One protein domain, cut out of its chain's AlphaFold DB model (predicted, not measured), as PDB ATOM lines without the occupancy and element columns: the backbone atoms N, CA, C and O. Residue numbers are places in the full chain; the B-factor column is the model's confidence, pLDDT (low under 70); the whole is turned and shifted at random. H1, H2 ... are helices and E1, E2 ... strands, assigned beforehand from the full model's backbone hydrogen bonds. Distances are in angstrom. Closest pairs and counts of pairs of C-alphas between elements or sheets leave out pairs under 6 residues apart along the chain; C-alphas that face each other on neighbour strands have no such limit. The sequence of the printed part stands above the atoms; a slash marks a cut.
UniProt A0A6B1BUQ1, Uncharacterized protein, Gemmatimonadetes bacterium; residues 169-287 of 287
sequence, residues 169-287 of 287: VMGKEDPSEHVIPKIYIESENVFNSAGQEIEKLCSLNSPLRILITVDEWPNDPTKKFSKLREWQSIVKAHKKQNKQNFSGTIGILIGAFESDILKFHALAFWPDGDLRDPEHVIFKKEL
ATOM      1  N   VAL A 169     135.899 179.681 206.162       95.12
ATOM      2  CA  VAL A 169     135.910 180.393 204.883       95.12
ATOM      3  C   VAL A 169     137.046 179.844 204.030       95.12
ATOM      4  O   VAL A 169     138.188 179.776 204.480       95.12
ATOM      5  N   MET A 170     136.746 179.475 202.785       95.25
ATOM      6  CA  MET A 170     137.750 179.107 201.786       95.25
ATOM      7  C   MET A 170     137.735 180.129 200.657       95.25
ATOM      8  O   MET A 170     136.669 180.508 200.164       95.25
ATOM      9  N   GLY A 171     138.916 180.566 200.230       93.56
ATOM     10  CA  GLY A 171     139.076 181.581 199.197       93.56
ATOM     11  C   GLY A 171     140.210 181.277 198.232       93.56
ATOM     12  O   GLY A 171     140.947 180.306 198.392       93.56
ATOM     13  N   LYS A 172     140.324 182.120 197.206       91.50
ATOM     14  CA  LYS A 172     141.425 182.098 196.246       91.50
ATOM     15  C   LYS A 172     142.148 183.434 196.298       91.50
ATOM     16  O   LYS A 172     141.493 184.471 196.273       91.50
ATOM     17  N   GLU A 173     143.466 183.380 196.343       95.62
ATOM     18  CA  GLU A 173     144.315 184.560 196.260       95.62
ATOM     19  C   GLU A 173     144.201 185.219 194.877       95.62
ATOM     20  O   GLU A 173     144.158 184.535 193.843       95.62
ATOM     21  N   ASP A 174     144.080 186.541 194.862       93.88
ATOM     22  CA  ASP A 174     144.146 187.350 193.653       93.88
ATOM     23  C   ASP A 174     145.599 187.800 193.371       93.88
ATOM     24  O   ASP A 174     146.489 187.582 194.190       93.88
ATOM     25  N   PRO A 175     145.889 188.416 192.212       95.62
ATOM     26  CA  PRO A 175     147.238 188.909 191.904       95.62
ATOM     27  C   PRO A 175     147.778 189.985 192.861       95.62
ATOM     28  O   PRO A 175     148.948 190.338 192.753       95.62
ATOM     29  N   SER A 176     146.933 190.527 193.740       93.50
ATOM     30  CA  SER A 176     147.287 191.525 194.752       93.50
ATOM     31  C   SER A 176     147.486 190.891 196.136       93.50
ATOM     32  O   SER A 176     147.501 191.610 197.132       93.50
ATOM     33  N   GLU A 177     147.601 189.560 196.202       94.12
ATOM     34  CA  GLU A 177     147.777 188.775 197.433       94.12
ATOM     35  C   GLU A 177     146.574 188.846 198.396       94.12
ATOM     36  O   GLU A 177     146.662 188.538 199.588       94.12
ATOM     37  N   HIS A 178     145.396 189.232 197.893       90.12
ATOM     38  CA  HIS A 178     144.163 189.219 198.673       90.12
ATOM     39  C   HIS A 178     143.434 187.886 198.517       90.12
ATOM     40  O   HIS A 178     143.111 187.450 197.411       90.12
ATOM     41  N   VAL A 179     143.087 187.245 199.636       92.38
ATOM     42  CA  VAL A 179     142.260 186.032 199.624       92.38
ATOM     43  C   VAL A 179     140.797 186.414 199.403       92.38
ATOM     44  O   VAL A 179     140.148 186.963 200.290       92.38
ATOM     45  N   ILE A 180     140.257 186.086 198.227       90.88
ATOM     46  CA  ILE A 180     138.856 186.319 197.861       90.88
ATOM     47  C   ILE A 180     138.013 185.099 198.254       90.88
ATOM     48  O   ILE A 180     138.179 184.038 197.636       90.88
ATOM     49  N   PRO A 181     137.086 185.209 199.225       92.31
ATOM     50  CA  PRO A 181     136.230 184.101 199.635       92.31
ATOM     51  C   PRO A 181     135.395 183.529 198.483       92.31
ATOM     52  O   PRO A 181     134.893 184.254 197.621       92.31
ATOM     53  N   LYS A 182     135.248 182.204 198.470       90.94
ATOM     54  CA  LYS A 182     134.454 181.442 197.489       90.94
ATOM     55  C   LYS A 182     133.503 180.441 198.135       90.94
ATOM     56  O   LYS A 182     132.513 180.076 197.503       90.94
ATOM     57  N   ILE A 183     133.821 179.979 199.344       92.62
ATOM     58  CA  ILE A 183     133.035 179.001 200.094       92.62
ATOM     59  C   ILE A 183     132.950 179.464 201.545       92.62
ATOM     60  O   ILE A 183     133.973 179.781 202.148       92.62
ATOM     61  N   TYR A 184     131.740 179.474 202.089       96.25
ATOM     62  CA  TYR A 184     131.469 179.704 203.508       96.25
ATOM     63  C   TYR A 184     130.824 178.447 204.080       96.25
ATOM     64  O   TYR A 184     129.983 177.848 203.404       96.25
ATOM     65  N   ILE A 185     131.231 178.039 205.277       96.19
ATOM     66  CA  ILE A 185     130.797 176.781 205.884       96.19
ATOM     67  C   ILE A 185     130.306 177.036 207.305       96.19
ATOM     68  O   ILE A 185     131.030 177.612 208.114       96.19
ATOM     69  N   GLU A 186     129.101 176.545 207.572       96.62
ATOM     70  CA  GLU A 186     128.565 176.297 208.908       96.62
ATOM     71  C   GLU A 186     128.675 174.819 209.220       96.62
ATOM     72  O   GLU A 186     128.266 173.991 208.405       96.62
ATOM     73  N   SER A 187     129.207 174.471 210.382       94.12
ATOM     74  CA  SER A 187     129.478 173.093 210.772       94.12
ATOM     75  C   SER A 187     128.895 172.744 212.134       94.12
ATOM     76  O   SER A 187     128.477 173.617 212.879       94.12
ATOM     77  N   GLU A 188     128.816 171.445 212.432       88.06
ATOM     78  CA  GLU A 188     128.395 170.932 213.747       88.06
ATOM     79  C   GLU A 188     126.976 171.340 214.178       88.06
ATOM     80  O   GLU A 188     126.633 171.352 215.358       88.06
ATOM     81  N   ASN A 189     126.104 171.618 213.209       88.88
ATOM     82  CA  ASN A 189     124.745 172.053 213.498       88.88
ATOM     83  C   ASN A 189     123.799 170.877 213.714       88.88
ATOM     84  O   ASN A 189     123.838 169.894 212.978       88.88
ATOM     85  N   VAL A 190     122.880 170.997 214.671       89.62
ATOM     86  CA  VAL A 190     121.828 169.991 214.862       89.62
ATOM     87  C   VAL A 190     120.797 170.128 213.744       89.62
ATOM     88  O   VAL A 190     120.207 171.197 213.555       89.62
ATOM     89  N   PHE A 191     120.540 169.034 213.019       89.25
ATOM     90  CA  PHE A 191     119.645 169.015 211.853       89.25
ATOM     91  C   PHE A 191     118.297 169.717 212.105       89.25
ATOM     92  O   PHE A 191     117.842 170.545 211.312       89.25
ATOM     93  N   ASN A 192     117.673 169.444 213.252       87.94
ATOM     94  CA  ASN A 192     116.345 169.969 213.574       87.94
ATOM     95  C   ASN A 192     116.321 171.476 213.892       87.94
ATOM     96  O   ASN A 192     115.273 172.105 213.727       87.94
ATOM     97  N   SER A 193     117.442 172.084 214.289       89.56
ATOM     98  CA  SER A 193     117.512 173.506 214.666       89.56
ATOM     99  C   SER A 193     118.313 174.380 213.698       89.56
ATOM    100  O   SER A 193     118.297 175.598 213.843       89.56
ATOM    101  N   ALA A 194     118.934 173.812 212.661       93.12
ATOM    102  CA  ALA A 194     119.818 174.544 211.744       93.12
ATOM    103  C   ALA A 194     119.121 175.531 210.776       93.12
ATOM    104  O   ALA A 194     119.741 176.028 209.839       93.12
ATOM    105  N   GLY A 195     117.830 175.836 210.968       93.75
ATOM    106  CA  GLY A 195     117.105 176.801 210.127       93.75
ATOM    107  C   GLY A 195     117.730 178.201 210.162       93.75
ATOM    108  O   GLY A 195     117.912 178.820 209.116       93.75
ATOM    109  N   GLN A 196     118.162 178.652 211.343       93.00
ATOM    110  CA  GLN A 196     118.846 179.942 211.507       93.00
ATOM    111  C   GLN A 196     120.185 179.991 210.761       93.00
ATOM    112  O   GLN A 196     120.566 181.035 210.234       93.00
ATOM    113  N   GLU A 197     120.864 178.853 210.629       95.06
ATOM    114  CA  GLU A 197     122.120 178.773 209.886       95.06
ATOM    115  C   GLU A 197     121.902 178.824 208.377       95.06
ATOM    116  O   GLU A 197     122.687 179.441 207.657       95.06
ATOM    117  N   ILE A 198     120.787 178.278 207.882       95.56
ATOM    118  CA  ILE A 198     120.375 178.490 206.491       95.56
ATOM    119  C   ILE A 198     120.083 179.971 206.235       95.56
ATOM    120  O   ILE A 198     120.532 180.489 205.213       95.56
ATOM    121  N   GLU A 199     119.391 180.676 207.140       94.50
ATOM    122  CA  GLU A 199     119.185 182.132 207.018       94.50
ATOM    123  C   GLU A 199     120.520 182.884 206.970       94.50
ATOM    124  O   GLU A 199     120.729 183.759 206.121       94.50
ATOM    125  N   LYS A 200     121.448 182.517 207.859       93.50
ATOM    126  CA  LYS A 200     122.782 183.115 207.930       93.50
ATOM    127  C   LYS A 200     123.551 182.910 206.629       93.50
ATOM    128  O   LYS A 200     124.008 183.884 206.030       93.50
ATOM    129  N   LEU A 201     123.609 181.675 206.133       94.50
ATOM    130  CA  LEU A 201     124.230 181.354 204.850       94.50
ATOM    131  C   LEU A 201     123.550 182.098 203.695       94.50
ATOM    132  O   LEU A 201     124.235 182.674 202.851       94.50
ATOM    133  N   CYS A 202     122.216 182.161 203.661       94.31
ATOM    134  CA  CYS A 202     121.481 182.898 202.630       94.31
ATOM    135  C   CYS A 202     121.786 184.404 202.628       94.31
ATOM    136  O   CYS A 202     121.632 185.076 201.607       94.31
ATOM    137  N   SER A 203     122.233 184.944 203.754       91.31
ATOM    138  CA  SER A 203     122.581 186.357 203.866       91.31
ATOM    139  C   SER A 203     123.997 186.663 203.342       91.31
ATOM    140  O   SER A 203     124.374 187.828 203.229       91.31
ATOM    141  N   LEU A 204     124.776 185.636 202.972       91.06
ATOM    142  CA  LEU A 204     126.101 185.759 202.357       91.06
ATOM    143  C   LEU A 204     126.007 185.709 200.829       91.06
ATOM    144  O   LEU A 204     125.401 184.796 200.258       91.06
ATOM    145  N   ASN A 205     126.690 186.634 200.155       87.69
ATOM    146  CA  ASN A 205     126.875 186.573 198.708       87.69
ATOM    147  C   ASN A 205     128.149 185.782 198.375       87.69
ATOM    148  O   ASN A 205     129.260 186.297 198.478       87.69
ATOM    149  N   SER A 206     127.988 184.510 198.007       89.62
ATOM    150  CA  SER A 206     129.094 183.602 197.693       89.62
ATOM    151  C   SER A 206     128.682 182.589 196.623       89.62
ATOM    152  O   SER A 206     127.530 182.153 196.641       89.62
ATOM    153  N   PRO A 207     129.598 182.145 195.734       90.44
ATOM    154  CA  PRO A 207     129.320 181.075 194.775       90.44
ATOM    155  C   PRO A 207     128.825 179.778 195.427       90.44
ATOM    156  O   PRO A 207     127.937 179.121 194.881       90.44
ATOM    157  N   LEU A 208     129.383 179.420 196.587       94.12
ATOM    158  CA  LEU A 208     128.989 178.245 197.356       94.12
ATOM    159  C   LEU A 208     128.924 178.573 198.850       94.12
ATOM    160  O   LEU A 208     129.753 179.311 199.390       94.12
ATOM    161  N   ARG A 209     127.921 178.003 199.505       96.62
ATOM    162  CA  ARG A 209     127.707 178.014 200.952       96.62
ATOM    163  C   ARG A 209     127.380 176.597 201.380       96.62
ATOM    164  O   ARG A 209     126.662 175.916 200.651       96.62
ATOM    165  N   ILE A 210     127.912 176.153 202.506       96.81
ATOM    166  CA  ILE A 210     127.763 174.775 202.963       96.81
ATOM    167  C   ILE A 210     127.230 174.786 204.388       96.81
ATOM    168  O   ILE A 210     127.818 175.426 205.254       96.81
ATOM    169  N   LEU A 211     126.140 174.063 204.621       96.94
ATOM    170  CA  LEU A 211     125.730 173.658 205.958       96.94
ATOM    171  C   LEU A 211     126.150 172.203 206.165       96.94
ATOM    172  O   LEU A 211     125.773 171.336 205.378       96.94
ATOM    173  N   ILE A 212     126.897 171.937 207.226       96.12
ATOM    174  CA  ILE A 212     127.213 170.600 207.709       96.12
ATOM    175  C   ILE A 212     126.452 170.400 209.013       96.12
ATOM    176  O   ILE A 212     126.673 171.121 209.991       96.12
ATOM    177  N   THR A 213     125.551 169.426 209.020       94.81
ATOM    178  CA  THR A 213     124.834 169.018 210.222       94.81
ATOM    179  C   THR A 213     125.411 167.732 210.787       94.81
ATOM    180  O   THR A 213     125.846 166.846 210.043       94.81
ATOM    181  N   VAL A 214     125.367 167.629 212.105       87.88
ATOM    182  CA  VAL A 214     125.619 166.415 212.881       87.88
ATOM    183  C   VAL A 214     124.294 165.973 213.507       87.88
ATOM    184  O   VAL A 214     123.403 166.816 213.636       87.88
ATOM    185  N   ASP A 215     124.195 164.691 213.882       78.50
ATOM    186  CA  ASP A 215     123.042 163.998 214.509       78.50
ATOM    187  C   ASP A 215     122.319 163.004 213.568       78.50
ATOM    188  O   ASP A 215     122.651 162.870 212.387       78.50
ATOM    189  N   GLU A 216     121.365 162.244 214.111       76.75
ATOM    190  CA  GLU A 216     120.590 161.237 213.389       76.75
ATOM    191  C   GLU A 216     119.857 161.850 212.189       76.75
ATOM    192  O   GLU A 216     119.036 162.768 212.308       76.75
ATOM    193  N   TRP A 217     120.114 161.296 211.004       84.12
ATOM    194  CA  TRP A 217     119.304 161.594 209.835       84.12
ATOM    195  C   TRP A 217     117.959 160.884 209.989       84.12
ATOM    196  O   TRP A 217     117.944 159.660 210.110       84.12
ATOM    197  N   PRO A 218     116.814 161.595 209.984       83.69
ATOM    198  CA  PRO A 218     115.548 160.942 210.267       83.69
ATOM    199  C   PRO A 218     115.254 159.829 209.257       83.69
ATOM    200  O   PRO A 218     115.069 160.087 208.066       83.69
ATOM    201  N   ASN A 219     115.131 158.597 209.757       84.06
ATOM    202  CA  ASN A 219     114.655 157.461 208.965       84.06
ATOM    203  C   ASN A 219     113.204 157.657 208.493       84.06
ATOM    204  O   ASN A 219     112.806 157.087 207.481       84.06
ATOM    205  N   ASP A 220     112.425 158.482 209.203       85.69
ATOM    206  CA  ASP A 220     111.086 158.915 208.801       85.69
ATOM    207  C   ASP A 220     111.170 159.956 207.664       85.69
ATOM    208  O   ASP A 220     111.552 161.112 207.913       85.69
ATOM    209  N   PRO A 221     110.758 159.601 206.428       84.50
ATOM    210  CA  PRO A 221     110.805 160.513 205.288       84.50
ATOM    211  C   PRO A 221     109.976 161.780 205.512       84.50
ATOM    212  O   PRO A 221     110.339 162.846 205.021       84.50
ATOM    213  N   THR A 222     108.895 161.701 206.291       83.44
ATOM    214  CA  THR A 222     108.001 162.837 206.553       83.44
ATOM    215  C   THR A 222     108.728 163.938 207.313       83.44
ATOM    216  O   THR A 222     108.677 165.105 206.922       83.44
ATOM    217  N   LYS A 223     109.448 163.573 208.381       86.88
ATOM    218  CA  LYS A 223     110.223 164.522 209.197       86.88
ATOM    219  C   LYS A 223     111.353 165.143 208.390       86.88
ATOM    220  O   LYS A 223     111.511 166.364 208.379       86.88
ATOM    221  N   LYS A 224     112.082 164.302 207.660       88.38
ATOM    222  CA  LYS A 224     113.162 164.718 206.767       88.38
ATOM    223  C   LYS A 224     112.679 165.720 205.718       88.38
ATOM    224  O   LYS A 224     113.226 166.815 205.616       88.38
ATOM    225  N   PHE A 225     111.632 165.387 204.967       87.75
ATOM    226  CA  PHE A 225     111.126 166.258 203.906       87.75
ATOM    227  C   PHE A 225     110.472 167.521 204.453       87.75
ATOM    228  O   PHE A 225     110.630 168.579 203.851       87.75
ATOM    229  N   SER A 226     109.808 167.452 205.609       89.00
ATOM    230  CA  SER A 226     109.311 168.647 206.298       89.00
ATOM    231  C   SER A 226     110.442 169.646 206.554       89.00
ATOM    232  O   SER A 226     110.334 170.816 206.184       89.00
ATOM    233  N   LYS A 227     111.576 169.171 207.084       91.56
ATOM    234  CA  LYS A 227     112.717 170.036 207.391       91.56
ATOM    235  C   LYS A 227     113.427 170.560 206.143       91.56
ATOM    236  O   LYS A 227     113.763 171.738 206.068       91.56
ATOM    237  N   LEU A 228     113.589 169.731 205.116       91.88
ATOM    238  CA  LEU A 228     114.163 170.195 203.851       91.88
ATOM    239  C   LEU A 228     113.265 171.218 203.135       91.88
ATOM    240  O   LEU A 228     113.776 172.167 202.540       91.88
ATOM    241  N   ARG A 229     111.934 171.076 203.231       92.31
ATOM    242  CA  ARG A 229     110.969 172.074 202.740       92.31
ATOM    243  C   ARG A 229     111.059 173.383 203.518       92.31
ATOM    244  O   ARG A 229     110.988 174.441 202.898       92.31
ATOM    245  N   GLU A 230     111.241 173.322 204.838       94.44
ATOM    246  CA  GLU A 230     111.514 174.500 205.669       94.44
ATOM    247  C   GLU A 230     112.752 175.241 205.146       94.44
ATOM    248  O   GLU A 230     112.655 176.413 204.785       94.44
ATOM    249  N   TRP A 231     113.882 174.551 204.975       95.88
ATOM    250  CA  TRP A 231     115.106 175.166 204.454       95.88
ATOM    251  C   TRP A 231     114.939 175.722 203.042       95.88
ATOM    252  O   TRP A 231     115.297 176.871 202.791       95.88
ATOM    253  N   GLN A 232     114.318 174.970 202.132       95.06
ATOM    254  CA  GLN A 232     113.987 175.473 200.799       95.06
ATOM    255  C   GLN A 232     113.122 176.739 200.868       95.06
ATOM    256  O   GLN A 232     113.326 177.661 200.076       95.06
ATOM    257  N   SER A 233     112.160 176.807 201.792       95.19
ATOM    258  CA  SER A 233     111.305 177.985 201.944       95.19
ATOM    259  C   SER A 233     112.101 179.222 202.370       95.19
ATOM    260  O   SER A 233     111.857 180.303 201.831       95.19
ATOM    261  N   ILE A 234     113.116 179.050 203.226       96.25
ATOM    262  CA  ILE A 234     114.055 180.113 203.614       96.25
ATOM    263  C   ILE A 234     114.837 180.591 202.384       96.25
ATOM    264  O   ILE A 234     114.832 181.784 202.077       96.25
ATOM    265  N   VAL A 235     115.427 179.674 201.605       95.31
ATOM    266  CA  VAL A 235     116.176 180.030 200.381       95.31
ATOM    267  C   VAL A 235     115.283 180.769 199.374       95.31
ATOM    268  O   VAL A 235     115.667 181.808 198.829       95.31
ATOM    269  N   LYS A 236     114.050 180.288 199.168       94.38
ATOM    270  CA  LYS A 236     113.054 180.927 198.289       94.38
ATOM    271  C   LYS A 236     112.665 182.319 198.777       94.38
ATOM    272  O   LYS A 236     112.537 183.230 197.956       94.38
ATOM    273  N   ALA A 237     112.495 182.499 200.085       94.38
ATOM    274  CA  ALA A 237     112.213 183.802 200.674       94.38
ATOM    275  C   ALA A 237     113.366 184.781 200.409       94.38
ATOM    276  O   ALA A 237     113.127 185.871 199.885       94.38
ATOM    277  N   HIS A 238     114.615 184.364 200.642       93.69
ATOM    278  CA  HIS A 238     115.788 185.194 200.356       93.69
ATOM    279  C   HIS A 238     115.907 185.550 198.874       93.69
ATOM    280  O   HIS A 238     116.132 186.720 198.561       93.69
ATOM    281  N   LYS A 239     115.684 184.603 197.953       91.62
ATOM    282  CA  LYS A 239     115.666 184.905 196.513       91.62
ATOM    283  C   LYS A 239     114.571 185.889 196.133       91.62
ATOM    284  O   LYS A 239     114.806 186.786 195.328       91.62
ATOM    285  N   LYS A 240     113.366 185.713 196.679       90.06
ATOM    286  CA  LYS A 240     112.221 186.582 196.383       90.06
ATOM    287  C   LYS A 240     112.499 188.027 196.797       90.06
ATOM    288  O   LYS A 240     112.112 188.927 196.053       90.06
ATOM    289  N   GLN A 241     113.161 188.220 197.938       87.31
ATOM    290  CA  GLN A 241     113.509 189.543 198.462       87.31
ATOM    291  C   GLN A 241     114.776 190.132 197.822       87.31
ATOM    292  O   GLN A 241     114.840 191.334 197.607       87.31
ATOM    293  N   ASN A 242     115.755 189.302 197.443       84.69
ATOM    294  CA  ASN A 242     117.065 189.737 196.934       84.69
ATOM    295  C   ASN A 242     117.287 189.297 195.476       84.69
ATOM    296  O   ASN A 242     118.317 188.708 195.144       84.69
ATOM    297  N   LYS A 243     116.297 189.510 194.600       77.25
ATOM    298  CA  LYS A 243     116.198 188.870 193.269       77.25
ATOM    299  C   LYS A 243     117.485 188.883 192.447       77.25
ATOM    300  O   LYS A 243     117.836 187.839 191.900       77.25
ATOM    301  N   GLN A 244     118.171 190.016 192.346       74.44
ATOM    302  CA  GLN A 244     119.357 190.154 191.490       74.44
ATOM    303  C   GLN A 244     120.638 189.672 192.189       74.44
ATOM    304  O   GLN A 244     121.531 189.128 191.544       74.44
ATOM    305  N   ASN A 245     120.659 189.730 193.520       78.50
ATOM    306  CA  ASN A 245     121.889 189.646 194.311       78.50
ATOM    307  C   ASN A 245     122.049 188.264 194.943       78.50
ATOM    308  O   ASN A 245     123.156 187.808 195.229       78.50
ATOM    309  N   PHE A 246     120.928 187.569 195.149       85.94
ATOM    310  CA  PHE A 246     120.933 186.214 195.656       85.94
ATOM    311  C   PHE A 246     121.367 185.252 194.553       85.94
ATOM    312  O   PHE A 246     120.599 184.880 193.649       85.94
ATOM    313  N   SER A 247     122.639 184.886 194.643       87.88
ATOM    314  CA  SER A 247     123.358 183.998 193.741       87.88
ATOM    315  C   SER A 247     124.029 182.868 194.526       87.88
ATOM    316  O   SER A 247     123.984 182.864 195.753       87.88
ATOM    317  N   GLY A 248     124.618 181.903 193.820       89.50
ATOM    318  CA  GLY A 248     125.332 180.764 194.400       89.50
ATOM    319  C   GLY A 248     124.464 179.613 194.915       89.50
ATOM    320  O   GLY A 248     123.261 179.742 195.133       89.50
ATOM    321  N   THR A 249     125.102 178.472 195.131       93.00
ATOM    322  CA  THR A 249     124.472 177.239 195.623       93.00
ATOM    323  C   THR A 249     124.565 177.162 197.147       93.00
ATOM    324  O   THR A 249     125.501 177.698 197.749       93.00
ATOM    325  N   ILE A 250     123.587 176.510 197.776       96.56
ATOM    326  CA  ILE A 250     123.639 176.104 199.183       96.56
ATOM    327  C   ILE A 250     123.716 174.581 199.212       96.56
ATOM    328  O   ILE A 250     122.735 173.898 198.925       96.56
ATOM    329  N   GLY A 251     124.906 174.064 199.503       96.44
ATOM    330  CA  GLY A 251     125.145 172.648 199.732       96.44
ATOM    331  C   GLY A 251     124.824 172.276 201.173       96.44
ATOM    332  O   GLY A 251     125.106 173.033 202.098       96.44
ATOM    333  N   ILE A 252     124.245 171.102 201.355       96.00
ATOM    334  CA  ILE A 252     123.913 170.532 202.653       96.00
ATOM    335  C   ILE A 252     124.630 169.191 202.754       96.00
ATOM    336  O   ILE A 252     124.486 168.340 201.873       96.00
ATOM    337  N   LEU A 253     125.372 169.000 203.839       95.75
ATOM    338  CA  LEU A 253     125.959 167.726 204.226       95.75
ATOM    339  C   LEU A 253     125.361 167.297 205.560       95.75
ATOM    340  O   LEU A 253     125.398 168.055 206.524       95.75
ATOM    341  N   ILE A 254     124.840 166.078 205.622       93.75
ATOM    342  CA  ILE A 254     124.346 165.491 206.867       93.75
ATOM    343  C   ILE A 254     125.237 164.316 207.231       93.75
ATOM    344  O   ILE A 254     125.233 163.300 206.532       93.75
ATOM    345  N   GLY A 255     125.992 164.463 208.318       92.88
ATOM    346  CA  GLY A 255     126.708 163.362 208.948       92.88
ATOM    347  C   GLY A 255     125.790 162.627 209.917       92.88
ATOM    348  O   GLY A 255     125.384 163.206 210.919       92.88
ATOM    349  N   ALA A 256     125.492 161.363 209.622       91.69
ATOM    350  CA  ALA A 256     124.672 160.492 210.460       91.69
ATOM    351  C   ALA A 256     125.491 159.290 210.932       91.69
ATOM    352  O   ALA A 256     126.192 158.656 210.137       91.69
ATOM    353  N   PHE A 257     125.384 158.964 212.218       89.81
ATOM    354  CA  PHE A 257     126.020 157.793 212.810       89.81
ATOM    355  C   PHE A 257     124.944 156.880 213.397       89.81
ATOM    356  O   PHE A 257     124.293 157.230 214.375       89.81
ATOM    357  N   GLU A 258     124.730 155.729 212.763       88.50
ATOM    358  CA  GLU A 258     123.651 154.794 213.094       88.50
ATOM    359  C   GLU A 258     124.196 153.368 213.099       88.50
ATOM    360  O   GLU A 258     124.758 152.933 212.093       88.50
ATOM    361  N   SER A 259     123.982 152.623 214.187       90.75
ATOM    362  CA  SER A 259     124.368 151.203 214.279       90.75
ATOM    363  C   SER A 259     125.821 150.947 213.849       90.75
ATOM    364  O   SER A 259     126.067 150.106 212.990       90.75
ATOM    365  N   ASP A 260     126.757 151.735 214.383       92.75
ATOM    366  CA  ASP A 260     128.195 151.684 214.073       92.75
ATOM    367  C   ASP A 260     128.563 152.019 212.613       92.75
ATOM    368  O   ASP A 260     129.702 151.855 212.178       92.75
ATOM    369  N   ILE A 261     127.620 152.565 211.841       93.12
ATOM    370  CA  ILE A 261     127.846 153.008 210.466       93.12
ATOM    371  C   ILE A 261     127.795 154.533 210.399       93.12
ATOM    372  O   ILE A 261     126.752 155.156 210.602       93.12
ATOM    373  N   LEU A 262     128.913 155.130 209.992       92.19
ATOM    374  CA  LEU A 262     128.997 156.537 209.619       92.19
ATOM    375  C   LEU A 262     128.583 156.716 208.156       92.19
ATOM    376  O   LEU A 262     129.184 156.124 207.254       92.19
ATOM    377  N   LYS A 263     127.584 157.564 207.912       93.75
ATOM    378  CA  LYS A 263     127.121 157.959 206.576       93.75
ATOM    379  C   LYS A 263     127.194 159.472 206.416       93.75
ATOM    380  O   LYS A 263     126.889 160.208 207.349       93.75
ATOM    381  N   PHE A 264     127.518 159.928 205.208       93.12
ATOM    382  CA  PHE A 264     127.274 161.311 204.806       93.12
ATOM    383  C   PHE A 264     126.283 161.354 203.655       93.12
ATOM    384  O   PHE A 264     126.503 160.742 202.605       93.12
ATOM    385  N   HIS A 265     125.210 162.103 203.867       92.38
ATOM    386  CA  HIS A 265     124.230 162.442 202.848       92.38
ATOM    387  C   HIS A 265     124.550 163.835 202.312       92.38
ATOM    388  O   HIS A 265     124.929 164.720 203.081       92.38
ATOM    389  N   ALA A 266     124.395 164.032 201.007       93.25
ATOM    390  CA  ALA A 266     124.581 165.317 200.354       93.25
ATOM    391  C   ALA A 266     123.349 165.681 199.530       93.25
ATOM    392  O   ALA A 266     122.742 164.812 198.907       93.25
ATOM    393  N   LEU A 267     122.996 166.964 199.537       93.94
ATOM    394  CA  LEU A 267     121.995 167.575 198.660       93.94
ATOM    395  C   LEU A 267     122.307 169.064 198.489       93.94
ATOM    396  O   LEU A 267     123.085 169.629 199.262       93.94
ATOM    397  N   ALA A 268     121.695 169.727 197.510       94.25
ATOM    398  CA  ALA A 268     121.914 171.159 197.323       94.25
ATOM    399  C   ALA A 268     120.719 171.928 196.741       94.25
ATOM    400  O   ALA A 268     120.023 171.478 195.822       94.25
ATOM    401  N   PHE A 269     120.552 173.150 197.252       92.56
ATOM    402  CA  PHE A 269     119.601 174.151 196.776       92.56
ATOM    403  C   PHE A 269     120.284 175.169 195.871       92.56
ATOM    404  O   PHE A 269     121.378 175.661 196.160       92.56
ATOM    405  N   TRP A 270     119.621 175.515 194.774       89.94
ATOM    406  CA  TRP A 270     120.090 176.573 193.884       89.94
ATOM    407  C   TRP A 270     119.699 177.955 194.414       89.94
ATOM    408  O   TRP A 270     118.949 178.057 195.386       89.94
ATOM    409  N   PRO A 271     120.160 179.046 193.768       88.12
ATOM    410  CA  PRO A 271     119.759 180.386 194.169       88.12
ATOM    411  C   PRO A 271     118.245 180.629 194.075       88.12
ATOM    412  O   PRO A 271     117.740 181.563 194.669       88.12
ATOM    413  N   ASP A 272     117.496 179.845 193.302       87.12
ATOM    414  CA  ASP A 272     116.029 179.908 193.256       87.12
ATOM    415  C   ASP A 272     115.353 179.125 194.397       87.12
ATOM    416  O   ASP A 272     114.126 179.122 194.503       87.12
ATOM    417  N   GLY A 273     116.146 178.486 195.261       89.56
ATOM    418  CA  GLY A 273     115.710 177.591 196.325       89.56
ATOM    419  C   GLY A 273     115.194 176.248 195.826       89.56
ATOM    420  O   GLY A 273     114.774 175.423 196.634       89.56
ATOM    421  N   ASP A 274     115.212 175.993 194.519       86.88
ATOM    422  CA  ASP A 274     114.830 174.690 194.000       86.88
ATOM    423  C   ASP A 274     115.915 173.660 194.351       86.88
ATOM    424  O   ASP A 274     117.120 173.942 194.322       86.88
ATOM    425  N   LEU A 275     115.467 172.467 194.745       83.00
ATOM    426  CA  LEU A 275     116.342 171.324 194.954       83.00
ATOM    427  C   LEU A 275     116.790 170.872 193.569       83.00
ATOM    428  O   LEU A 275     115.939 170.474 192.778       83.00
ATOM    429  N   ARG A 276     118.089 170.978 193.268       73.94
ATOM    430  CA  ARG A 276     118.649 170.526 191.978       73.94
ATOM    431  C   ARG A 276     119.570 169.334 192.112       73.94
ATOM    432  O   ARG A 276     119.680 168.559 191.171       73.94
ATOM    433  N   ASP A 277     120.233 169.216 193.256       79.56
ATOM    434  CA  ASP A 277     120.986 168.025 193.610       79.56
ATOM    435  C   ASP A 277     120.207 167.294 194.706       79.56
ATOM    436  O   ASP A 277     120.233 167.726 195.865       79.56
ATOM    437  N   PRO A 278     119.401 166.287 194.335       83.62
ATOM    438  CA  PRO A 278     118.606 165.534 195.284       83.62
ATOM    439  C   PRO A 278     119.505 164.725 196.214       83.62
ATOM    440  O   PRO A 278     120.673 164.448 195.932       83.62
ATOM    441  N   GLU A 279     118.937 164.343 197.351       88.75
ATOM    442  CA  GLU A 279     119.695 163.669 198.391       88.75
ATOM    443  C   GLU A 279     120.252 162.319 197.928       88.75
ATOM    444  O   GLU A 279     119.547 161.464 197.390       88.75
ATOM    445  N   HIS A 280     121.548 162.131 198.169       84.56
ATOM    446  CA  HIS A 280     122.262 160.892 197.911       84.56
ATOM    447  C   HIS A 280     123.369 160.673 198.949       84.56
ATOM    448  O   HIS A 280     123.866 161.609 199.576       84.56
ATOM    449  N   VAL A 281     123.754 159.413 199.149       89.38
ATOM    450  CA  VAL A 281     124.840 159.044 200.067       89.38
ATOM    451  C   VAL A 281     126.174 159.202 199.345       89.38
ATOM    452  O   VAL A 281     126.404 158.548 198.328       89.38
ATOM    453  N   ILE A 282     127.058 160.044 199.883       90.81
ATOM    454  CA  ILE A 282     128.404 160.290 199.336       90.81
ATOM    455  C   ILE A 282     129.496 159.505 200.069       90.81
ATOM    456  O   ILE A 282     130.592 159.328 199.543       90.81
ATOM    457  N   PHE A 283     129.206 159.022 201.277       91.75
ATOM    458  CA  PHE A 283     130.132 158.233 202.079       91.75
ATOM    459  C   PHE A 283     129.369 157.278 202.993       91.75
ATOM    460  O   PHE A 283     128.330 157.641 203.543       91.75
ATOM    461  N   LYS A 284     129.909 156.071 203.177       93.44
ATOM    462  CA  LYS A 284     129.424 155.072 204.129       93.44
ATOM    463  C   LYS A 284     130.599 154.226 204.618       93.44
ATOM    464  O   LYS A 284     131.320 153.674 203.788       93.44
ATOM    465  N   LYS A 285     130.768 154.095 205.935       90.25
ATOM    466  CA  LYS A 285     131.799 153.251 206.554       90.25
ATOM    467  C   LYS A 285     131.310 152.669 207.881       90.25
ATOM    468  O   LYS A 285     130.727 153.393 208.676       90.25
ATOM    469  N   GLU A 286     131.569 151.385 208.093       94.12
ATOM    470  CA  GLU A 286     131.422 150.696 209.381       94.12
ATOM    471  C   GLU A 286     132.659 150.993 210.247       94.12
ATOM    472  O   GLU A 286     133.788 150.949 209.732       94.12
ATOM    473  N   LEU A 287     132.444 151.407 211.497       86.50
ATOM    474  CA  LEU A 287     133.490 151.825 212.439       86.50
ATOM    475  C   LEU A 287     133.794 150.757 213.488       86.50
ATOM    476  O   LEU A 287     132.868 150.024 213.885       86.50
TER     477      LEU A 287
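AT A GLANCE: This is residues 169 to 287 of the 287 residues of an uncharacterized protein of Gemmatimonadetes bacterium (UniProt A0A6B1BUQ1). A twisted sheet of six strands, curled like part of a barrel, has helices H1 and H2 over one face and the other face bare, making two layers. At one end of the long axis E1 and the first residues of E2, 179 to 182, with the tight link between them, make the tip of a hairpin that reaches away from the helices; E2 bends at residue 182. The 119 printed residues run E1 E2 H1 E3 H2 E4 E5 E6; the mixed sheet has the order E1 E2 E3 E4 E5 E6, and the class is mixed, helices and strands. The whole is compact, radius of gyration of the C-alphas 15.3 A, spanning 50 by 33 by 22 A.

IN THESE COORDINATES: E1, residues 169 to 173, begins at C-alpha 169 (135.910, 180.393, 204.883). E2 is 179 to 190, 30.1 A; E3 208 to 214, 19.8 A; E4 249 to 258, 28.5 A; E5 261 to 269, 26.5 A; E6 275 to 286, 29.3 A, ending at C-alpha 286 (131.422, 150.696, 209.381). H1 is 195 to 202, 10.6 A; H2 is 221 to 241, 29.9 A.

HOW THE PARTS SIT: E3 is parallel to E2 (N 210 to O 184, 2.8 A) and to E4 (N 251 to O 209, 2.8 A). E2, H1, E3 and E3, H2, E4 are strand-helix-strand units, parallel neighbours with a helix between, their crossovers right-handed. E4 E5 E6 is a meander, each strand antiparallel to the one before: N 252 and O 267 are 2.8 A apart, N 262 and O 285 2.8 A. E1 and E2 are antiparallel, N 182 and O 170 at 2.8 A; E2 bends by 59 degrees at residue 182. H1 is over E3 at a height over the sheet of 8.9 A, along the strands at 10 degrees on the local plane; the closest C-alphas are Leu 201 and Arg 209, 6.2 A. H2 is over E5 at 9.9 A, only just slantwise at 32 degrees on the local plane; Gln 232 and Phe 269 have the closest C-alphas, 7.0 A. With residues 230 to 238 alone, H2 touches H1 at a steep tilt of 38 degrees, the same way; the closest C-alphas, Gly 195 and Trp 231, are 6.2 A apart. In H1 and H2 every O i to N i+4 pair is within hydrogen-bond range.

THE WHOLE: The C-alphas farthest apart, Ser 176 and Asp 220, are 50.7 A apart. The printed part has no cut and no long link. Mean pLDDT of the printed part is 90.7; no printed residue is under 70.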